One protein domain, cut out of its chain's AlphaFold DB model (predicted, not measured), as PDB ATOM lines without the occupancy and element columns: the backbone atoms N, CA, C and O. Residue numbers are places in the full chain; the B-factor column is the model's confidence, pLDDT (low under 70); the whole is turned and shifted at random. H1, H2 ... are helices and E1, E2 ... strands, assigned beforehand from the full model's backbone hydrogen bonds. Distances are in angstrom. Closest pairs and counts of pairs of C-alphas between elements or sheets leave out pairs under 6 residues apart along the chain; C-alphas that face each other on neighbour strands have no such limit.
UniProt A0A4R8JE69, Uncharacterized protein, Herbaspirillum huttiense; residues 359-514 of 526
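What this domain is: This is residues 359 to 514 of the 526 residues of an uncharacterized protein of Herbaspirillum huttiense (UniProt A0A4R8JE69). What shape is this? Two twisted sheets, E1 E7 E2 E3 and E4 E5 E6, face each other in part as an open, barrel-like shell, coming together along one side at E3 and E4. H1 bridges the sheets at one end, and the long stretch 369 to 397 runs along the open side between E1 and E6. What is it made of? The printed part has 156 residues, with two named helices and seven named strands in the order E1 H1 E2 H2 E3 E4 E5 E6 E7; the class is mostly strand, with 77 of the 88 residues in named elements held by strands, and both sheets, in the orders E1 E7 E2 E3 and E4 E5 E6, are antiparallel. How large is it? It is compact, with a radius of gyration of the C-alphas of 15.1 A and spans of 45 by 33 by 25 A.

Where its parts are: Where do the first elements lie? E1, residues 360 to 368, starts with C-alpha 360 at (-22.963, 146.904, 0.757) and is 25.9 A long. H1 is residues 398 to 404, E2 405 to 413 and H2 415 to 418. Where do the later strands lie? E3 is residues 424 to 433, bending by 83 degrees at 427, and E4 is 443 to 450. E5, residues 453 to 466, spans 38.3 A, and E6, residues 469 to 483, spans 42.6 A. E7, residues 503 to 514, spans 32.1 A, bends by 60 degrees at 506 and ends with C-alpha 514 at (-17.239, 145.067, 0.457).

How they stand to each other: How is the curled four-strand sheet paired? N 364 and O 511 of E1 and E7 are 3.0 A apart, N 409 and O 508 of E2 and E7 2.8 A, and N 410 and O 430 of E2 and E3 3.1 A. E1, H1 and E2 form a split strand-helix-strand unit, two strands running the same way with E7 between them, and its crossover is right-handed. And the other sheet? E4, E5 and E6 form a meander, each strand the antiparallel neighbour of the one before, with N 446 and O 457 at 2.8 A and N 462 and O 473 at 2.9 A. Where do the sheets and helices meet? The closest C-alphas of E3 and E4, Ser 430 and His 448, are 5.9 A apart. H1 is over E6 at a height of 8.5 A, with C-alphas 398 and 472 the closest at 5.0 A; every O i to N i+4 pair in it is within hydrogen-bond range, while H2 is too short for one.

The domain as a whole: Is anything missing? The printed part has no cut. Which links are long? Those from E1 to H1, 29 residues, and E6 to E7, 19 residues, are long. Where is confidence low? The mean pLDDT of the printed part is 84.4, and residues 359 to 361, 385, 489 to 500 and 514 are under 70.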
ATOM      1  N   ASN A 359     -22.862 144.636   4.804       54.88
ATOM      2  CA  ASN A 359     -21.842 144.961   3.820       54.88
ATOM      3  C   ASN A 359     -22.498 145.238   2.468       54.88
ATOM      4  O   ASN A 359     -22.837 144.321   1.722       54.88
ATOM      5  N   GLN A 360     -22.648 146.518   2.129       61.97
ATOM      6  CA  GLN A 360     -22.963 146.904   0.757       61.97
ATOM      7  C   GLN A 360     -21.817 146.448  -0.162       61.97
ATOM      8  O   GLN A 360     -20.641 146.516   0.206       61.97
ATOM      9  N   VAL A 361     -22.160 145.976  -1.361       68.50
ATOM     10  CA  VAL A 361     -21.189 145.557  -2.376       68.50
ATOM     11  C   VAL A 361     -21.160 146.606  -3.479       68.50
ATOM     12  O   VAL A 361     -22.187 146.904  -4.082       68.50
ATOM     13  N   ILE A 362     -19.982 147.161  -3.745       79.00
ATOM     14  CA  ILE A 362     -19.720 147.997  -4.924       79.00
ATOM     15  C   ILE A 362     -18.918 147.158  -5.919       79.00
ATOM     16  O   ILE A 362     -18.178 146.265  -5.511       79.00
ATOM     17  N   TYR A 363     -19.048 147.435  -7.213       85.00
ATOM     18  CA  TYR A 363     -18.222 146.809  -8.241       85.00
ATOM     19  C   TYR A 363     -17.143 147.764  -8.739       85.00
ATOM     20  O   TYR A 363     -17.388 148.958  -8.899       85.00
ATOM     21  N   ASP A 364     -15.962 147.217  -9.000       86.12
ATOM     22  CA  ASP A 364     -14.842 147.927  -9.609       86.12
ATOM     23  C   ASP A 364     -14.178 147.043 -10.676       86.12
ATOM     24  O   ASP A 364     -14.431 145.834 -10.762       86.12
ATOM     25  N   VAL A 365     -13.357 147.657 -11.527       91.06
ATOM     26  CA  VAL A 365     -12.714 147.007 -12.667       91.06
ATOM     27  C   VAL A 365     -11.199 147.145 -12.566       91.06
ATOM     28  O   VAL A 365     -10.649 148.242 -12.623       91.06
ATOM     29  N   LEU A 366     -10.506 146.010 -12.479       92.56
ATOM     30  CA  LEU A 366      -9.055 145.956 -12.611       92.56
ATOM     31  C   LEU A 366      -8.686 145.774 -14.085       92.56
ATOM     32  O   LEU A 366      -8.849 144.685 -14.633       92.56
ATOM     33  N   SER A 367      -8.169 146.830 -14.710       93.56
ATOM     34  CA  SER A 367      -7.699 146.808 -16.099       93.56
ATOM     35  C   SER A 367      -6.213 146.469 -16.201       93.56
ATOM     36  O   SER A 367      -5.367 147.130 -15.602       93.56
ATOM     37  N   MET A 368      -5.884 145.475 -17.025       93.12
ATOM     38  CA  MET A 368      -4.526 144.995 -17.275       93.12
ATOM     39  C   MET A 368      -4.207 145.161 -18.763       93.12
ATOM     40  O   MET A 368      -4.818 144.525 -19.621       93.12
ATOM     41  N   LYS A 369      -3.259 146.048 -19.086       91.88
ATOM     42  CA  LYS A 369      -2.874 146.366 -20.469       91.88
ATOM     43  C   LYS A 369      -1.359 146.396 -20.604       91.88
ATOM     44  O   LYS A 369      -0.709 147.105 -19.847       91.88
ATOM     45  N   ASN A 370      -0.823 145.697 -21.604       89.75
ATOM     46  CA  ASN A 370       0.606 145.698 -21.942       89.75
ATOM     47  C   ASN A 370       1.550 145.284 -20.785       89.75
ATOM     48  O   ASN A 370       2.635 145.843 -20.657       89.75
ATOM     49  N   ILE A 371       1.130 144.338 -19.933       89.56
ATOM     50  CA  ILE A 371       1.883 143.901 -18.739       89.56
ATOM     51  C   ILE A 371       2.036 142.375 -18.607       89.56
ATOM     52  O   ILE A 371       2.404 141.896 -17.538       89.56
ATOM     53  N   PHE A 372       1.714 141.591 -19.641       87.62
ATOM     54  CA  PHE A 372       1.522 140.140 -19.482       87.62
ATOM     55  C   PHE A 372       2.811 139.313 -19.461       87.62
ATOM     56  O   PHE A 372       2.838 138.262 -18.827       87.62
ATOM     57  N   GLY A 373       3.884 139.805 -20.077       78.06
ATOM     58  CA  GLY A 373       5.145 139.084 -20.190       78.06
ATOM     59  C   GLY A 373       6.290 139.963 -20.674       78.06
ATOM     60  O   GLY A 373       6.099 141.133 -21.013       78.06
ATOM     61  N   THR A 374       7.497 139.398 -20.690       75.62
ATOM     62  CA  THR A 374       8.704 140.101 -21.170       75.62
ATOM     63  C   THR A 374       8.859 140.006 -22.685       75.62
ATOM     64  O   THR A 374       9.302 140.966 -23.311       75.62
ATOM     65  N   THR A 375       8.441 138.880 -23.269       78.56
ATOM     66  CA  THR A 375       8.470 138.635 -24.715       78.56
ATOM     67  C   THR A 375       7.236 139.225 -25.392       78.56
ATOM     68  O   THR A 375       7.368 139.985 -26.352       78.56
ATOM     69  N   ASN A 376       6.044 138.941 -24.853       85.75
ATOM     70  CA  ASN A 376       4.767 139.377 -25.416       85.75
ATOM     71  C   ASN A 376       3.996 140.271 -24.426       85.75
ATOM     72  O   ASN A 376       2.962 139.881 -23.894       85.75
ATOM     73  N   PRO A 377       4.450 141.510 -24.150       87.56
ATOM     74  CA  PRO A 377       3.815 142.353 -23.139       87.56
ATOM     75  C   PRO A 377       2.338 142.652 -23.422       87.56
ATOM     76  O   PRO A 377       1.574 142.847 -22.476       87.56
ATOM     77  N   ARG A 378       1.907 142.696 -24.691       90.56
ATOM     78  CA  ARG A 378       0.543 143.100 -25.077       90.56
ATOM     79  C   ARG A 378      -0.487 141.986 -24.916       90.56
ATOM     80  O   ARG A 378      -1.672 142.306 -24.800       90.56
ATOM     81  N   VAL A 379      -0.065 140.721 -24.880       90.50
ATOM     82  CA  VAL A 379      -0.973 139.570 -24.802       90.50
ATOM     83  C   VAL A 379      -0.489 138.519 -23.806       90.50
ATOM     84  O   VAL A 379       0.691 138.228 -23.698       90.50
ATOM     85  N   LEU A 380      -1.429 137.917 -23.094       90.50
ATOM     86  CA  LEU A 380      -1.224 136.756 -22.249       90.50
ATOM     87  C   LEU A 380      -1.324 135.491 -23.102       90.50
ATOM     88  O   LEU A 380      -2.423 134.992 -23.386       90.50
ATOM     89  N   ASP A 381      -0.173 134.982 -23.518       85.00
ATOM     90  CA  ASP A 381      -0.054 133.683 -24.171       85.00
ATOM     91  C   ASP A 381       0.204 132.558 -23.151       85.00
ATOM     92  O   ASP A 381       0.258 132.777 -21.936       85.00
ATOM     93  N   LYS A 382       0.331 131.322 -23.643       83.25
ATOM     94  CA  LYS A 382       0.616 130.149 -22.808       83.25
ATOM     95  C   LYS A 382       2.008 130.205 -22.162       83.25
ATOM     96  O   LYS A 382       2.156 129.723 -21.040       83.25
ATOM     97  N   ALA A 383       3.005 130.781 -22.831       77.44
ATOM     98  CA  ALA A 383       4.390 130.811 -22.361       77.44
ATOM     99  C   ALA A 383       4.572 131.759 -21.164       77.44
ATOM    100  O   ALA A 383       5.251 131.417 -20.196       77.44
ATOM    101  N   ASP A 384       3.895 132.907 -21.187       73.81
ATOM    102  CA  ASP A 384       3.925 133.902 -20.112       73.81
ATOM    103  C   ASP A 384       2.895 133.597 -18.995       73.81
ATOM    104  O   ASP A 384       2.962 134.131 -17.883       73.81
ATOM    105  N   SER A 385       1.974 132.660 -19.250       69.75
ATOM    106  CA  SER A 385       0.831 132.345 -18.387       69.75
ATOM    107  C   SER A 385       1.152 131.880 -16.968       69.75
ATOM    108  O   SER A 385       0.357 132.083 -16.051       69.75
ATOM    109  N   GLU A 386       2.277 131.198 -16.753       71.94
ATOM    110  CA  GLU A 386       2.588 130.644 -15.430       71.94
ATOM    111  C   GLU A 386       3.128 131.699 -14.460       71.94
ATOM    112  O   GLU A 386       3.149 131.455 -13.244       71.94
ATOM    113  N   ASN A 387       3.494 132.862 -15.011       72.88
ATOM    114  CA  ASN A 387       4.202 133.949 -14.348       72.88
ATOM    115  C   ASN A 387       3.358 135.222 -14.205       72.88
ATOM    116  O   ASN A 387       3.761 136.125 -13.469       72.88
ATOM    117  N   PHE A 388       2.197 135.317 -14.866       90.88
ATOM    118  CA  PHE A 388       1.400 136.539 -14.828       90.88
ATOM    119  C   PHE A 388       0.661 136.714 -13.493       90.88
ATOM    120  O   PHE A 388      -0.430 136.185 -13.255       90.88
ATOM    121  N   VAL A 389       1.286 137.484 -12.602       92.81
ATOM    122  CA  VAL A 389       0.721 137.894 -11.315       92.81
ATOM    123  C   VAL A 389      -0.247 139.054 -11.524       92.81
ATOM    124  O   VAL A 389       0.126 140.105 -12.041       92.81
ATOM    125  N   ILE A 390      -1.482 138.886 -11.058       94.06
ATOM    126  CA  ILE A 390      -2.527 139.907 -11.145       94.06
ATOM    127  C   ILE A 390      -2.178 141.067 -10.193       94.06
ATOM    128  O   ILE A 390      -2.048 140.839  -8.985       94.06
ATOM    129  N   PRO A 391      -2.047 142.314 -10.689       92.44
ATOM    130  CA  PRO A 391      -1.573 143.448  -9.899       92.44
ATOM    131  C   PRO A 391      -2.717 144.165  -9.159       92.44
ATOM    132  O   PRO A 391      -2.935 145.362  -9.340       92.44
ATOM    133  N   TYR A 392      -3.474 143.447  -8.327       88.75
ATOM    134  CA  TYR A 392      -4.492 144.077  -7.479       88.75
ATOM    135  C   TYR A 392      -3.834 144.797  -6.284       88.75
ATOM    136  O   TYR A 392      -2.813 144.356  -5.754       88.75
ATOM    137  N   THR A 393      -4.393 145.945  -5.884       79.88
ATOM    138  CA  THR A 393      -3.793 146.859  -4.885       79.88
ATOM    139  C   THR A 393      -4.752 147.257  -3.761       79.88
ATOM    140  O   THR A 393      -4.464 148.165  -2.986       79.88
ATOM    141  N   ASP A 394      -5.886 146.569  -3.631       76.81
ATOM    142  CA  ASP A 394      -6.907 146.859  -2.614       76.81
ATOM    143  C   ASP A 394      -6.542 146.353  -1.202       76.81
ATOM    144  O   ASP A 394      -7.285 146.586  -0.250       76.81
ATOM    145  N   GLY A 395      -5.376 145.714  -1.055       80.81
ATOM    146  CA  GLY A 395      -4.843 145.238   0.221       80.81
ATOM    147  C   GLY A 395      -5.431 143.909   0.694       80.81
ATOM    148  O   GLY A 395      -5.099 143.471   1.796       80.81
ATOM    149  N   SER A 396      -6.278 143.253  -0.103       86.44
ATOM    150  CA  SER A 396      -6.805 141.938   0.250       86.44
ATOM    151  C   SER A 396      -5.775 140.821   0.092       86.44
ATOM    152  O   SER A 396      -4.729 140.983  -0.534       86.44
ATOM    153  N   THR A 397      -6.095 139.640   0.618       92.69
ATOM    154  CA  THR A 397      -5.349 138.421   0.283       92.69
ATOM    155  C   THR A 397      -5.703 137.950  -1.130       92.69
ATOM    156  O   THR A 397      -6.738 138.331  -1.685       92.69
ATOM    157  N   ALA A 398      -4.868 137.088  -1.718       93.81
ATOM    158  CA  ALA A 398      -5.123 136.517  -3.042       93.81
ATOM    159  C   ALA A 398      -6.418 135.695  -3.080       93.81
ATOM    160  O   ALA A 398      -7.181 135.782  -4.040       93.81
ATOM    161  N   THR A 399      -6.675 134.937  -2.015       94.00
ATOM    162  CA  THR A 399      -7.890 134.133  -1.849       94.00
ATOM    163  C   THR A 399      -9.135 135.009  -1.710       94.00
ATOM    164  O   THR A 399     -10.152 134.726  -2.343       94.00
ATOM    165  N   ASP A 400      -9.054 136.097  -0.939       91.75
ATOM    166  CA  ASP A 400     -10.168 137.037  -0.802       91.75
ATOM    167  C   ASP A 400     -10.467 137.747  -2.129       91.75
ATOM    168  O   ASP A 400     -11.615 137.747  -2.574       91.75
ATOM    169  N   PHE A 401      -9.440 138.260  -2.819       93.62
ATOM    170  CA  PHE A 401      -9.618 138.889  -4.130       93.62
ATOM    171  C   PHE A 401     -10.260 137.922  -5.134       93.62
ATOM    172  O   PHE A 401     -11.228 138.281  -5.802       93.62
ATOM    173  N   LEU A 402      -9.779 136.673  -5.192       95.31
ATOM    174  CA  LEU A 402     -10.338 135.630  -6.055       95.31
ATOM    175  C   LEU A 402     -11.833 135.402  -5.787       95.31
ATOM    176  O   LEU A 402     -12.623 135.359  -6.728       95.31
ATOM    177  N   SER A 403     -12.234 135.329  -4.514       93.19
ATOM    178  CA  SER A 403     -13.640 135.145  -4.124       93.19
ATOM    179  C   SER A 403     -14.555 136.307  -4.550       93.19
ATOM    180  O   SER A 403     -15.779 136.157  -4.651       93.19
ATOM    181  N   ARG A 404     -13.964 137.473  -4.831       91.06
ATOM    182  CA  ARG A 404     -14.673 138.692  -5.213       91.06
ATOM    183  C   ARG A 404     -14.753 138.906  -6.721       91.06
ATOM    184  O   ARG A 404     -15.543 139.748  -7.138       91.06
ATOM    185  N   ILE A 405     -14.027 138.146  -7.542       92.81
ATOM    186  CA  ILE A 405     -14.118 138.240  -9.007       92.81
ATOM    187  C   ILE A 405     -15.515 137.805  -9.475       92.81
ATOM    188  O   ILE A 405     -16.023 136.753  -9.086       92.81
ATOM    189  N   LYS A 406     -16.135 138.631 -10.322       92.50
ATOM    190  CA  LYS A 406     -17.480 138.433 -10.891       92.50
ATOM    191  C   LYS A 406     -17.500 138.337 -12.402       92.50
ATOM    192  O   LYS A 406     -18.466 137.835 -12.963       92.50
ATOM    193  N   GLY A 407     -16.437 138.770 -13.061       91.94
ATOM    194  CA  GLY A 407     -16.320 138.590 -14.494       91.94
ATOM    195  C   GLY A 407     -14.935 138.907 -15.011       91.94
ATOM    196  O   GLY A 407     -14.113 139.527 -14.331       91.94
ATOM    197  N   ILE A 408     -14.701 138.480 -16.240       94.50
ATOM    198  CA  ILE A 408     -13.506 138.766 -17.017       94.50
ATOM    199  C   ILE A 408     -13.926 139.223 -18.412       94.50
ATOM    200  O   ILE A 408     -14.849 138.683 -19.018       94.50
ATOM    201  N   SER A 409     -13.232 140.230 -18.921       95.06
ATOM    202  CA  SER A 409     -13.280 140.630 -20.324       95.06
ATOM    203  C   SER A 409     -11.867 140.647 -20.876       95.06
ATOM    204  O   SER A 409     -10.921 140.897 -20.129       95.06
ATOM    205  N   ALA A 410     -11.717 140.385 -22.165       94.25
ATOM    206  CA  ALA A 410     -10.427 140.472 -22.830       94.25
ATOM    207  C   ALA A 410     -10.614 140.730 -24.323       94.25
ATOM    208  O   ALA A 410     -11.597 140.289 -24.925       94.25
ATOM    209  N   ALA A 411      -9.643 141.422 -24.910       93.00
ATOM    210  CA  ALA A 411      -9.478 141.482 -26.350       93.00
ATOM    211  C   ALA A 411      -8.632 140.292 -26.817       93.00
ATOM    212  O   ALA A 411      -7.724 139.835 -26.117       93.00
ATOM    213  N   TRP A 412      -8.920 139.802 -28.013       90.88
ATOM    214  CA  TRP A 412      -8.231 138.659 -28.582       90.88
ATOM    215  C   TRP A 412      -7.076 139.077 -29.490       90.88
ATOM    216  O   TRP A 412      -7.159 140.057 -30.234       90.88
ATOM    217  N   GLY A 413      -5.989 138.316 -29.433       89.81
ATOM    218  CA  GLY A 413      -4.753 138.577 -30.160       89.81
ATOM    219  C   GLY A 413      -3.962 137.303 -30.441       89.81
ATOM    220  O   GLY A 413      -4.501 136.195 -30.392       89.81
ATOM    221  N   GLY A 414      -2.677 137.474 -30.740       88.19
ATOM    222  CA  GLY A 414      -1.786 136.396 -31.166       88.19
ATOM    223  C   GLY A 414      -1.843 136.126 -32.673       88.19
ATOM    224  O   GLY A 414      -2.612 136.739 -33.423       88.19
ATOM    225  N   GLU A 415      -1.005 135.198 -33.133       87.25
ATOM    226  CA  GLU A 415      -0.814 134.887 -34.557       87.25
ATOM    227  C   GLU A 415      -2.109 134.490 -35.278       87.25
ATOM    228  O   GLU A 415      -2.297 134.847 -36.438       87.25
ATOM    229  N   GLY A 416      -3.034 133.816 -34.587       81.56
ATOM    230  CA  GLY A 416      -4.302 133.354 -35.155       81.56
ATOM    231  C   GLY A 416      -5.376 134.439 -35.324       81.56
ATOM    232  O   GLY A 416      -6.464 134.144 -35.828       81.56
ATOM    233  N   ILE A 417      -5.131 135.673 -34.860       84.81
ATOM    234  CA  ILE A 417      -6.114 136.776 -34.899       84.81
ATOM    235  C   ILE A 417      -5.523 138.082 -35.416       84.81
ATOM    236  O   ILE A 417      -6.189 138.786 -36.169       84.81
ATOM    237  N   ALA A 418      -4.306 138.415 -35.000       86.38
ATOM    238  CA  ALA A 418      -3.703 139.723 -35.234       86.38
ATOM    239  C   ALA A 418      -2.385 139.634 -36.027       86.38
ATOM    240  O   ALA A 418      -1.565 140.555 -35.985       86.38
ATOM    241  N   SER A 419      -2.166 138.511 -36.728       83.50
ATOM    242  CA  SER A 419      -1.012 138.262 -37.610       83.50
ATOM    243  C   SER A 419       0.350 138.530 -36.948       83.50
ATOM    244  O   SER A 419       1.293 138.971 -37.600       83.50
ATOM    245  N   GLY A 420       0.450 138.283 -35.639       86.69
ATOM    246  CA  GLY A 420       1.688 138.371 -34.868       86.69
ATOM    247  C   GLY A 420       1.485 137.963 -33.409       86.69
ATOM    248  O   GLY A 420       0.448 138.268 -32.819       86.69
ATOM    249  N   ALA A 421       2.476 137.290 -32.821       85.69
ATOM    250  CA  ALA A 421       2.383 136.722 -31.473       85.69
ATOM    251  C   ALA A 421       2.094 137.766 -30.378       85.69
ATOM    252  O   ALA A 421       1.348 137.470 -29.458       85.69
ATOM    253  N   ASN A 422       2.594 139.000 -30.517       89.56
ATOM    254  CA  ASN A 422       2.370 140.104 -29.571       89.56
ATOM    255  C   ASN A 422       1.305 141.118 -30.042       89.56
ATOM    256  O   ASN A 422       1.196 142.222 -29.503       89.56
ATOM    257  N   ASN A 423       0.561 140.805 -31.103       91.06
ATOM    258  CA  ASN A 423      -0.441 141.716 -31.649       91.06
ATOM    259  C   ASN A 423      -1.816 141.457 -31.027       91.06
ATOM    260  O   ASN A 423      -2.142 140.338 -30.632       91.06
ATOM    261  N   LEU A 424      -2.634 142.508 -30.973       90.56
ATOM    262  CA  LEU A 424      -3.965 142.499 -30.375       90.56
ATOM    263  C   LEU A 424      -4.970 143.136 -31.335       90.56
ATOM    264  O   LEU A 424      -4.670 144.172 -31.929       90.56
ATOM    265  N   THR A 425      -6.168 142.564 -31.422       88.31
ATOM    266  CA  THR A 425      -7.280 143.122 -32.196       88.31
ATOM    267  C   THR A 425      -8.352 143.632 -31.239       88.31
ATOM    268  O   THR A 425      -9.170 142.873 -30.725       88.31
ATOM    269  N   GLU A 426      -8.365 144.942 -30.987       80.44
ATOM    270  CA  GLU A 426      -9.259 145.542 -29.981       80.44
ATOM    271  C   GLU A 426     -10.748 145.461 -30.335       80.44
ATOM    272  O   GLU A 426     -11.587 145.572 -29.444       80.44
ATOM    273  N   THR A 427     -11.086 145.236 -31.606       82.69
ATOM    274  CA  THR A 427     -12.467 145.032 -32.072       82.69
ATOM    275  C   THR A 427     -12.999 143.632 -31.770       82.69
ATOM    276  O   THR A 427     -14.201 143.402 -31.859       82.69
ATOM    277  N   THR A 428     -12.126 142.686 -31.419       86.62
ATOM    278  CA  THR A 428     -12.482 141.296 -31.131       86.62
ATOM    279  C   THR A 428     -12.407 141.085 -29.626       86.62
ATOM    280  O   THR A 428     -11.352 140.756 -29.090       86.62
ATOM    281  N   GLN A 429     -13.520 141.310 -28.929       90.00
ATOM    282  CA  GLN A 429     -13.605 141.207 -27.470       90.00
ATOM    283  C   GLN A 429     -14.573 140.109 -27.045       90.00
ATOM    284  O   GLN A 429     -15.558 139.831 -27.728       90.00
ATOM    285  N   SER A 430     -14.287 139.505 -25.896       88.56
ATOM    286  CA  SER A 430     -15.178 138.559 -25.230       88.56
ATOM    287  C   SER A 430     -15.377 138.928 -23.772       88.56
ATOM    288  O   SER A 430     -14.572 139.644 -23.168       88.56
ATOM    289  N   TYR A 431     -16.451 138.384 -23.213       91.31
ATOM    290  CA  TYR A 431     -16.912 138.634 -21.861       91.31
ATOM    291  C   TYR A 431     -17.366 137.317 -21.238       91.31
ATOM    292  O   TYR A 431     -18.030 136.517 -21.892       91.31
ATOM    293  N   LEU A 432     -17.018 137.101 -19.974       86.44
ATOM    294  CA  LEU A 432     -17.474 135.959 -19.193       86.44
ATOM    295  C   LEU A 432     -17.835 136.425 -17.784       86.44
ATOM    296  O   LEU A 432     -16.996 136.984 -17.076       86.44
ATOM    297  N   GLY A 433     -19.084 136.185 -17.392       87.88
ATOM    298  CA  GLY A 433     -19.565 136.382 -16.028       87.88
ATOM    299  C   GLY A 433     -19.435 135.107 -15.197       87.88
ATOM    300  O   GLY A 433     -19.550 133.997 -15.715       87.88
ATOM    301  N   PHE A 434     -19.222 135.272 -13.896       84.81
ATOM    302  CA  PHE A 434     -19.134 134.182 -12.932       84.81
ATOM    303  C   PHE A 434     -20.330 134.233 -11.976       84.81
ATOM    304  O   PHE A 434     -20.396 135.089 -11.092       84.81
ATOM    305  N   ASN A 435     -21.265 133.291 -12.133       77.50
ATOM    306  CA  ASN A 435     -22.431 133.165 -11.245       77.50
ATOM    307  C   ASN A 435     -22.035 132.706  -9.831       77.50
ATOM    308  O   ASN A 435     -22.668 133.074  -8.845       77.50
ATOM    309  N   LEU A 436     -20.958 131.926  -9.735       80.56
ATOM    310  CA  LEU A 436     -20.272 131.585  -8.493       80.56
ATOM    311  C   LEU A 436     -18.832 132.086  -8.596       80.56
ATOM    312  O   LEU A 436     -18.276 132.014  -9.693       80.56
ATOM    313  N   PRO A 437     -18.214 132.570  -7.502       84.31
ATOM    314  CA  PRO A 437     -16.821 132.990  -7.537       84.31
ATOM    315  C   PRO A 437     -15.913 131.921  -8.160       84.31
ATOM    316  O   PRO A 437     -16.101 130.732  -7.873       84.31
ATOM    317  N   PRO A 438     -14.926 132.310  -8.986       89.94
ATOM    318  CA  PRO A 438     -13.982 131.359  -9.548       89.94
ATOM    319  C   PRO A 438     -13.266 130.570  -8.450       89.94
ATOM    320  O   PRO A 438     -12.816 131.124  -7.447       89.94
ATOM    321  N   VAL A 439     -13.145 129.260  -8.652       92.31
ATOM    322  CA  VAL A 439     -12.500 128.363  -7.690       92.31
ATOM    323  C   VAL A 439     -10.995 128.342  -7.933       92.31
ATOM    324  O   VAL A 439     -10.529 128.287  -9.075       92.31
ATOM    325  N   ASN A 440     -10.223 128.378  -6.844       94.56
ATOM    326  CA  ASN A 440      -8.773 128.282  -6.926       94.56
ATOM    327  C   ASN A 440      -8.369 126.993  -7.637       94.56
ATOM    328  O   ASN A 440      -8.794 125.898  -7.276       94.56
ATOM    329  N   ASN A 441      -7.474 127.132  -8.603       92.00
ATOM    330  CA  ASN A 441      -6.898 126.029  -9.336       92.00
ATOM    331  C   ASN A 441      -7.933 125.197 -10.137       92.00
ATOM    332  O   ASN A 441      -7.656 124.040 -10.464       92.00
ATOM    333  N   THR A 442      -9.047 125.807 -10.555       90.62
ATOM    334  CA  THR A 442     -10.033 125.219 -11.481       90.62
ATOM    335  C   THR A 442      -9.992 125.931 -12.832       90.62
ATOM    336  O   THR A 442      -9.979 127.160 -12.893       90.62
ATOM    337  N   ALA A 443      -9.920 125.157 -13.916       88.50
ATOM    338  CA  ALA A 443      -9.894 125.696 -15.270       88.50
ATOM    339  C   ALA A 443     -11.305 126.068 -15.750       88.50
ATOM    340  O   ALA A 443     -12.281 125.412 -15.390       88.50
ATOM    341  N   PHE A 444     -11.400 127.095 -16.588       88.38
ATOM    342  CA  PHE A 444     -12.627 127.508 -17.259       88.38
ATOM    343  C   PHE A 444     -12.328 127.915 -18.704       88.38
ATOM    344  O   PHE A 444     -11.225 128.364 -19.020       88.38
ATOM    345  N   ALA A 445     -13.308 127.741 -19.586       86.75
ATOM    346  CA  ALA A 445     -13.201 128.145 -20.981       86.75
ATOM    347  C   ALA A 445     -13.602 129.619 -21.144       86.75
ATOM    348  O   ALA A 445     -14.622 130.057 -20.613       86.75
ATOM    349  N   PHE A 446     -12.807 130.375 -21.895       89.00
ATOM    350  CA  PHE A 446     -13.096 131.747 -22.291       89.00
ATOM    351  C   PHE A 446     -13.158 131.817 -23.815       89.00
ATOM    352  O   PHE A 446     -12.132 131.675 -24.477       89.00
ATOM    353  N   SER A 447     -14.357 132.008 -24.366       87.50
ATOM    354  CA  SER A 447     -14.627 131.751 -25.786       87.50
ATOM    355  C   SER A 447     -15.042 132.993 -26.577       87.50
ATOM    356  O   SER A 447     -15.511 133.991 -26.025       87.50
ATOM    357  N   HIS A 448     -14.871 132.935 -27.897       86.69
ATOM    358  CA  HIS A 448     -15.281 133.955 -28.857       86.69
ATOM    359  C   HIS A 448     -15.851 133.331 -30.130       86.69
ATOM    360  O   HIS A 448     -15.192 132.495 -30.751       86.69
ATOM    361  N   GLN A 449     -17.048 133.768 -30.526       84.75
ATOM    362  CA  GLN A 449     -17.687 133.356 -31.770       84.75
ATOM    363  C   GLN A 449     -17.303 134.354 -32.861       84.75
ATOM    364  O   GLN A 449     -17.644 135.533 -32.781       84.75
ATOM    365  N   GLY A 450     -16.614 133.875 -33.893       73.81
ATOM    366  CA  GLY A 450     -16.316 134.638 -35.100       73.81
ATOM    367  C   GLY A 450     -16.918 133.942 -36.314       73.81
ATOM    368  O   GLY A 450     -16.282 133.064 -36.895       73.81
ATOM    369  N   GLY A 451     -18.139 134.318 -36.700       78.25
ATOM    370  CA  GLY A 451     -18.852 133.670 -37.806       78.25
ATOM    371  C   GLY A 451     -19.148 132.197 -37.507       78.25
ATOM    372  O   GLY A 451     -19.718 131.886 -36.466       78.25
ATOM    373  N   SER A 452     -18.738 131.284 -38.391       78.62
ATOM    374  CA  SER A 452     -18.917 129.828 -38.242       78.62
ATOM    375  C   SER A 452     -17.873 129.149 -37.341       78.62
ATOM    376  O   SER A 452     -17.823 127.919 -37.275       78.62
ATOM    377  N   TYR A 453     -17.026 129.922 -36.660       80.50
ATOM    378  CA  TYR A 453     -15.911 129.406 -35.874       80.50
ATOM    379  C   TYR A 453     -15.973 129.883 -34.427       80.50
ATOM    380  O   TYR A 453     -16.232 131.059 -34.163       80.50
ATOM    381  N   THR A 454     -15.619 128.993 -33.500       84.81
ATOM    382  CA  THR A 454     -15.412 129.335 -32.092       84.81
ATOM    383  C   THR A 454     -13.941 129.232 -31.726       84.81
ATOM    384  O   THR A 454     -13.278 128.232 -31.995       84.81
ATOM    385  N   LYS A 455     -13.427 130.262 -31.063       83.50
ATOM    386  CA  LYS A 455     -12.093 130.284 -30.455       83.50
ATOM    387  C   LYS A 455     -12.275 130.182 -28.951       83.50
ATOM    388  O   LYS A 455     -13.191 130.800 -28.422       83.50
ATOM    389  N   SER A 456     -11.443 129.412 -28.264       85.56
ATOM    390  CA  SER A 456     -11.534 129.256 -26.811       85.56
ATOM    391  C   SER A 456     -10.151 129.226 -26.182       85.56
ATOM    392  O   SER A 456      -9.243 128.591 -26.712       85.56
ATOM    393  N   ALA A 457      -9.986 129.926 -25.065       86.56
ATOM    394  CA  ALA A 457      -8.802 129.890 -24.224       86.56
ATOM    395  C   ALA A 457      -9.150 129.198 -22.904       86.56
ATOM    396  O   ALA A 457     -10.138 129.541 -22.252       86.56
ATOM    397  N   THR A 458      -8.326 128.239 -22.492       88.62
ATOM    398  CA  THR A 458      -8.468 127.581 -21.194       88.62
ATOM    399  C   THR A 458      -7.737 128.415 -20.152       88.62
ATOM    400  O   THR A 458      -6.509 128.454 -20.124       88.62
ATOM    401  N   LEU A 459      -8.485 129.094 -19.287       89.94
ATOM    402  CA  LEU A 459      -7.946 129.978 -18.257       89.94
ATOM    403  C   LEU A 459      -8.082 129.373 -16.865       89.94
ATOM    404  O   LEU A 459      -8.938 128.529 -16.604       89.94
ATOM    405  N   LYS A 460      -7.223 129.822 -15.952       91.69
ATOM    406  CA  LYS A 460      -7.169 129.326 -14.583       91.69
ATOM    407  C   LYS A 460      -6.677 130.403 -13.630       91.69
ATOM    408  O   LYS A 460      -5.608 130.973 -13.837       91.69
ATOM    409  N   PHE A 461      -7.414 130.624 -12.547       95.06
ATOM    410  CA  PHE A 461      -6.921 131.408 -11.417       95.06
ATOM    411  C   PHE A 461      -6.188 130.494 -10.437       95.06
ATOM    412  O   PHE A 461      -6.704 129.439 -10.063       95.06
ATOM    413  N   ILE A 462      -4.978 130.876 -10.033       94.31
ATOM    414  CA  ILE A 462      -4.150 130.092  -9.114       94.31
ATOM    415  C   ILE A 462      -3.609 131.011  -8.024       94.31
ATOM    416  O   ILE A 462      -2.881 131.960  -8.309       94.31
ATOM    417  N   VAL A 463      -3.918 130.705  -6.770       94.69
ATOM    418  CA  VAL A 463      -3.234 131.286  -5.616       94.69
ATOM    419  C   VAL A 463      -1.906 130.548  -5.436       94.69
ATOM    420  O   VAL A 463      -1.890 129.342  -5.183       94.69
ATOM    421  N   LYS A 464      -0.785 131.254  -5.609       91.44
ATOM    422  CA  LYS A 464       0.578 130.724  -5.440       91.44
ATOM    423  C   LYS A 464       1.333 131.541  -4.400       91.44
ATOM    424  O   LYS A 464       1.187 132.755  -4.342       91.44
ATOM    425  N   THR A 465       2.206 130.896  -3.633       92.00
ATOM    426  CA  THR A 465       3.177 131.616  -2.798       92.00
ATOM    427  C   THR A 465       4.389 131.987  -3.647       92.00
ATOM    428  O   THR A 465       5.099 131.106  -4.126       92.00
ATOM    429  N   ILE A 466       4.629 133.284  -3.841       86.88
ATOM    430  CA  ILE A 466       5.759 133.820  -4.611       86.88
ATOM    431  C   ILE A 466       6.517 134.787  -3.701       86.88
ATOM    432  O   ILE A 466       5.942 135.747  -3.192       86.88
ATOM    433  N   GLY A 467       7.801 134.517  -3.451       85.62
ATOM    434  CA  GLY A 467       8.615 135.339  -2.545       85.62
ATOM    435  C   GLY A 467       8.089 135.379  -1.102       85.62
ATOM    436  O   GLY A 467       8.225 136.396  -0.433       85.62
ATOM    437  N   GLY A 468       7.442 134.302  -0.638       87.19
ATOM    438  CA  GLY A 468       6.865 134.207   0.711       87.19
ATOM    439  C   GLY A 468       5.502 134.887   0.891       87.19
ATOM    440  O   GLY A 468       4.985 134.904   2.003       87.19
ATOM    441  N   VAL A 469       4.903 135.424  -0.178       88.81
ATOM    442  CA  VAL A 469       3.587 136.081  -0.148       88.81
ATOM    443  C   VAL A 469       2.634 135.379  -1.111       88.81
ATOM    444  O   VAL A 469       3.015 135.055  -2.238       88.81
ATOM    445  N   GLU A 470       1.386 135.159  -0.697       93.06
ATOM    446  CA  GLU A 470       0.348 134.649  -1.595       93.06
ATOM    447  C   GLU A 470       0.003 135.681  -2.673       93.06
ATOM    448  O   GLU A 470      -0.298 136.846  -2.399       93.06
ATOM    449  N   LYS A 471       0.034 135.241  -3.926       93.56
ATOM    450  CA  LYS A 471      -0.269 136.025  -5.117       93.56
ATOM    451  C   LYS A 471      -1.303 135.290  -5.951       93.56
ATOM    452  O   LYS A 471      -1.289 134.063  -6.030       93.56
ATOM    453  N   LEU A 472      -2.187 136.056  -6.586       95.50
ATOM    454  CA  LEU A 472      -3.133 135.514  -7.549       95.50
ATOM    455  C   LEU A 472      -2.501 135.567  -8.940       95.50
ATOM    456  O   LEU A 472      -2.071 136.628  -9.386       95.50
ATOM    457  N   VAL A 473      -2.441 134.421  -9.603       93.94
ATOM    458  CA  VAL A 473      -1.908 134.252 -10.956       93.94
ATOM    459  C   VAL A 473      -3.061 133.908 -11.889       93.94
ATOM    460  O   VAL A 473      -3.876 133.041 -11.563       93.94
ATOM    461  N   LEU A 474      -3.121 134.569 -13.044       93.88
ATOM    462  CA  LEU A 474      -4.009 134.178 -14.140       93.88
ATOM    463  C   LEU A 474      -3.187 133.405 -15.170       93.88
ATOM    464  O   LEU A 474      -2.320 133.971 -15.827       93.88
ATOM    465  N   SER A 475      -3.487 132.117 -15.317       90.00
ATOM    466  CA  SER A 475      -2.804 131.225 -16.248       90.00
ATOM    467  C   SER A 475      -3.700 130.882 -17.434       90.00
ATOM    468  O   SER A 475      -4.783 130.331 -17.265       90.00
ATOM    469  N   ASN A 476      -3.226 131.200 -18.634       88.69
ATOM    470  CA  ASN A 476      -3.667 130.655 -19.910       88.69
ATOM    471  C   ASN A 476      -2.998 129.291 -20.184       88.69
ATOM    472  O   ASN A 476      -1.810 129.219 -20.475       88.69
ATOM    473  N   LYS A 477      -3.755 128.196 -20.085       85.62
ATOM    474  CA  LYS A 477      -3.263 126.821 -20.284       85.62
ATOM    475  C   LYS A 477      -3.207 126.374 -21.739       85.62
ATOM    476  O   LYS A 477      -2.661 125.311 -22.029       85.62
ATOM    477  N   GLY A 478      -3.693 127.201 -22.651       83.12
ATOM    478  CA  GLY A 478      -3.726 126.898 -24.068       83.12
ATOM    479  C   GLY A 478      -5.009 127.402 -24.693       83.12
ATOM    480  O   GLY A 478      -5.939 127.850 -24.017       83.12
ATOM    481  N   SER A 479      -5.043 127.315 -26.011       82.94
ATOM    482  CA  SER A 479      -6.146 127.818 -26.804       82.94
ATOM    483  C   SER A 479      -6.500 126.829 -27.891       82.94
ATOM    484  O   SER A 479      -5.618 126.253 -28.521       82.94
ATOM    485  N   THR A 480      -7.785 126.703 -28.161       80.38
ATOM    486  CA  THR A 480      -8.322 125.798 -29.163       80.38
ATOM    487  C   THR A 480      -9.228 126.548 -30.128       80.38
ATOM    488  O   THR A 480      -9.784 127.608 -29.822       80.38
ATOM    489  N   PHE A 481      -9.382 125.967 -31.306       82.12
ATOM    490  CA  PHE A 481     -10.252 126.442 -32.364       82.12
ATOM    491  C   PHE A 481     -11.235 125.332 -32.728       82.12
ATOM    492  O   PHE A 481     -10.840 124.182 -32.909       82.12
ATOM    493  N   PHE A 482     -12.509 125.686 -32.848       81.00
ATOM    494  CA  PHE A 482     -13.580 124.781 -33.234       81.00
ATOM    495  C   PHE A 482     -14.250 125.295 -34.505       81.00
ATOM    496  O   PHE A 482     -14.805 126.397 -34.533       81.00
ATOM    497  N   ALA A 483     -14.208 124.486 -35.560       80.81
ATOM    498  CA  ALA A 483     -14.918 124.766 -36.800       80.81
ATOM    499  C   ALA A 483     -16.373 124.301 -36.719       80.81
ATOM    500  O   ALA A 483     -16.642 123.215 -36.210       80.81
ATOM    501  N   ALA A 484     -17.292 125.118 -37.240       80.50
ATOM    502  CA  ALA A 484     -18.727 124.835 -37.296       80.50
ATOM    503  C   ALA A 484     -19.356 124.489 -35.931       80.50
ATOM    504  O   ALA A 484     -20.343 123.757 -35.863       80.50
ATOM    505  N   GLN A 485     -18.783 125.013 -34.843       75.62
ATOM    506  CA  GLN A 485     -19.343 124.905 -33.499       75.62
ATOM    507  C   GLN A 485     -19.764 126.276 -32.990       75.62
ATOM    508  O   GLN A 485     -19.075 127.278 -33.205       75.62
ATOM    509  N   ASP A 486     -20.898 126.275 -32.303       78.56
ATOM    510  CA  ASP A 486     -21.491 127.427 -31.643       78.56
ATOM    511  C   ASP A 486     -21.098 127.443 -30.155       78.56
ATOM    512  O   ASP A 486     -21.041 126.381 -29.526       78.56
ATOM    513  N   ILE A 487     -20.856 128.635 -29.594       76.69
ATOM    514  CA  ILE A 487     -20.549 128.845 -28.169       76.69
ATOM    515  C   ILE A 487     -21.557 128.204 -27.207       76.69
ATOM    516  O   ILE A 487     -21.183 127.774 -26.115       76.69
ATOM    517  N   TYR A 488     -22.823 128.127 -27.598       72.62
ATOM    518  CA  TYR A 488     -23.908 127.591 -26.783       72.62
ATOM    519  C   TYR A 488     -24.086 126.077 -26.938       72.62
ATOM    520  O   TYR A 488     -24.888 125.475 -26.222       72.62
ATOM    521  N   ASN A 489     -23.328 125.440 -27.835       63.94
ATOM    522  CA  ASN A 489     -23.294 123.991 -27.941       63.94
ATOM    523  C   ASN A 489     -22.314 123.411 -26.904       63.94
ATOM    524  O   ASN A 489     -21.189 123.882 -26.741       63.94
ATOM    525  N   SER A 490     -22.728 122.360 -26.197       50.47
ATOM    526  CA  SER A 490     -22.105 121.836 -24.966       50.47
ATOM    527  C   SER A 490     -20.703 121.218 -25.123       50.47
ATOM    528  O   SER A 490     -20.162 120.664 -24.166       50.47
ATOM    529  N   ALA A 491     -20.092 121.312 -26.306       57.03
ATOM    530  CA  ALA A 491     -18.813 120.691 -26.643       57.03
ATOM    531  C   ALA A 491     -17.579 121.567 -26.359       57.03
ATOM    532  O   ALA A 491     -16.452 121.069 -26.455       57.03
ATOM    533  N   ILE A 492     -17.749 122.843 -25.985       64.56
ATOM    534  CA  ILE A 492     -16.611 123.719 -25.666       64.56
ATOM    535  C   ILE A 492     -16.118 123.413 -24.259       64.56
ATOM    536  O   ILE A 492     -16.487 124.030 -23.261       64.56
ATOM    537  N   THR A 493     -15.279 122.393 -24.201       61.16
ATOM    538  CA  THR A 493     -14.579 121.960 -23.001       61.16
ATOM    539  C   THR A 493     -13.263 122.723 -22.846       61.16
ATOM    540  O   THR A 493     -12.759 123.342 -23.786       61.16
ATOM    541  N   THR A 494     -12.693 122.687 -21.639       63.31
ATOM    542  CA  THR A 494     -11.322 123.135 -21.367       63.31
ATOM    543  C   THR A 494     -10.341 122.189 -22.059       63.31
ATOM    544  O   THR A 494      -9.815 121.266 -21.439       63.31
ATOM    545  N   ALA A 495     -10.151 122.351 -23.364       53.59
ATOM    546  CA  ALA A 495      -9.156 121.596 -24.108       53.59
ATOM    547  C   ALA A 495      -7.794 122.291 -23.976       53.59
ATOM    548  O   ALA A 495      -7.659 123.488 -24.248       53.59
ATOM    549  N   GLU A 496      -6.776 121.536 -23.566       56.81
ATOM    550  CA  GLU A 496      -5.370 121.958 -23.531       56.81
ATOM    551  C   GLU A 496      -4.727 121.839 -24.925       56.81
ATOM    552  O   GLU A 496      -3.633 121.303 -25.067       56.81
ATOM    553  N   ASN A 497      -5.410 122.286 -25.984       54.47
ATOM    554  CA  ASN A 497      -4.815 122.240 -27.319       54.47
ATOM    555  C   ASN A 497      -3.728 123.317 -27.460       54.47
ATOM    556  O   ASN A 497      -3.837 124.436 -26.946       54.47
ATOM    557  N   ASP A 498      -2.641 122.912 -28.110       55.66
ATOM    558  CA  ASP A 498      -1.285 123.429 -27.906       55.66
ATOM    559  C   ASP A 498      -0.850 124.459 -28.955       55.66
ATOM    560  O   ASP A 498       0.325 124.793 -29.060       55.66
ATOM    561  N   ASP A 499      -1.787 124.983 -29.748       59.59
ATOM    562  CA  ASP A 499      -1.400 125.820 -30.882       59.59
ATOM    563  C   ASP A 499      -0.762 127.140 -30.427       59.59
ATOM    564  O   ASP A 499      -0.008 127.736 -31.186       59.59
ATOM    565  N   GLY A 500      -1.080 127.640 -29.222       65.00
ATOM    566  CA  GLY A 500      -0.532 128.893 -28.668       65.00
ATOM    567  C   GLY A 500      -0.829 130.152 -29.501       65.00
ATOM    568  O   GLY A 500      -0.422 131.253 -29.140       65.00
ATOM    569  N   ARG A 501      -1.559 129.999 -30.611       78.50
ATOM    570  CA  ARG A 501      -1.833 131.029 -31.621       78.50
ATOM    571  C   ARG A 501      -2.846 132.069 -31.172       78.50
ATOM    572  O   ARG A 501      -2.892 133.141 -31.773       78.50
ATOM    573  N   TYR A 502      -3.661 131.761 -30.166       85.44
ATOM    574  CA  TYR A 502      -4.658 132.680 -29.633       85.44
ATOM    575  C   TYR A 502      -4.264 133.110 -28.225       85.44
ATOM    576  O   TYR A 502      -4.153 132.299 -27.306       85.44
ATOM    577  N   ALA A 503      -4.080 134.413 -28.067       88.88
ATOM    578  CA  ALA A 503      -3.691 135.038 -26.816       88.88
ATOM    579  C   ALA A 503      -4.703 136.122 -26.426       88.88
ATOM    580  O   ALA A 503      -5.526 136.553 -27.242       88.88
ATOM    581  N   LEU A 504      -4.655 136.555 -25.167       91.81
ATOM    582  CA  LEU A 504      -5.611 137.512 -24.611       91.81
ATOM    583  C   LEU A 504      -4.899 138.778 -24.146       91.81
ATOM    584  O   LEU A 504      -4.013 138.711 -23.307       91.81
ATOM    585  N   GLY A 505      -5.291 139.939 -24.647       91.56
ATOM    586  CA  GLY A 505      -4.772 141.234 -24.209       91.56
ATOM    587  C   GLY A 505      -5.874 142.128 -23.660       91.56
ATOM    588  O   GLY A 505      -7.056 141.789 -23.715       91.56
ATOM    589  N   ASN A 506      -5.494 143.292 -23.128       93.19
ATOM    590  CA  ASN A 506      -6.426 144.254 -22.524       93.19
ATOM    591  C   ASN A 506      -7.450 143.588 -21.579       93.19
ATOM    592  O   ASN A 506      -8.653 143.838 -21.670       93.19
ATOM    593  N   ILE A 507      -6.967 142.697 -20.711       94.44
ATOM    594  CA  ILE A 507      -7.806 141.902 -19.817       94.44
ATOM    595  C   ILE A 507      -8.347 142.808 -18.709       94.44
ATOM    596  O   ILE A 507      -7.574 143.483 -18.031       94.44
ATOM    597  N   ASN A 508      -9.658 142.793 -18.477       94.50
ATOM    598  CA  ASN A 508     -10.274 143.469 -17.338       94.50
ATOM    599  C   ASN A 508     -10.991 142.466 -16.442       94.50
ATOM    600  O   ASN A 508     -11.736 141.619 -16.938       94.50
ATOM    601  N   LEU A 509     -10.807 142.599 -15.130       94.88
ATOM    602  CA  LEU A 509     -11.517 141.817 -14.125       94.88
ATOM    603  C   LEU A 509     -12.540 142.699 -13.423       94.88
ATOM    604  O   LEU A 509     -12.176 143.708 -12.824       94.88
ATOM    605  N   LEU A 510     -13.805 142.296 -13.477       92.81
ATOM    606  CA  LEU A 510     -14.864 142.871 -12.657       92.81
ATOM    607  C   LEU A 510     -14.826 142.188 -11.292       92.81
ATOM    608  O   LEU A 510     -14.889 140.956 -11.225       92.81
ATOM    609  N   TYR A 511     -14.749 142.958 -10.211       90.00
ATOM    610  CA  TYR A 511     -14.698 142.409  -8.862       90.00
ATOM    611  C   TYR A 511     -15.543 143.215  -7.876       90.00
ATOM    612  O   TYR A 511     -15.777 144.412  -8.036       90.00
ATOM    613  N   ALA A 512     -16.045 142.515  -6.865       87.81
ATOM    614  CA  ALA A 512     -16.811 143.075  -5.767       87.81
ATOM    615  C   ALA A 512     -15.881 143.705  -4.715       87.81
ATOM    616  O   ALA A 512     -14.821 143.170  -4.385       87.81
ATOM    617  N   LEU A 513     -16.308 144.816  -4.132       81.56
ATOM    618  CA  LEU A 513     -15.671 145.487  -3.010       81.56
ATOM    619  C   LEU A 513     -16.680 145.561  -1.861       81.56
ATOM    620  O   LEU A 513     -17.696 146.252  -1.998       81.56
ATOM    621  N   PRO A 514     -16.430 144.875  -0.732       69.75
ATOM    622  CA  PRO A 514     -17.239 145.067   0.457       69.75
ATOM    623  C   PRO A 514     -16.984 146.476   0.998       69.75
ATOM    624  O   PRO A 514     -15.840 146.886   1.204       69.75
TER     625      PRO A 514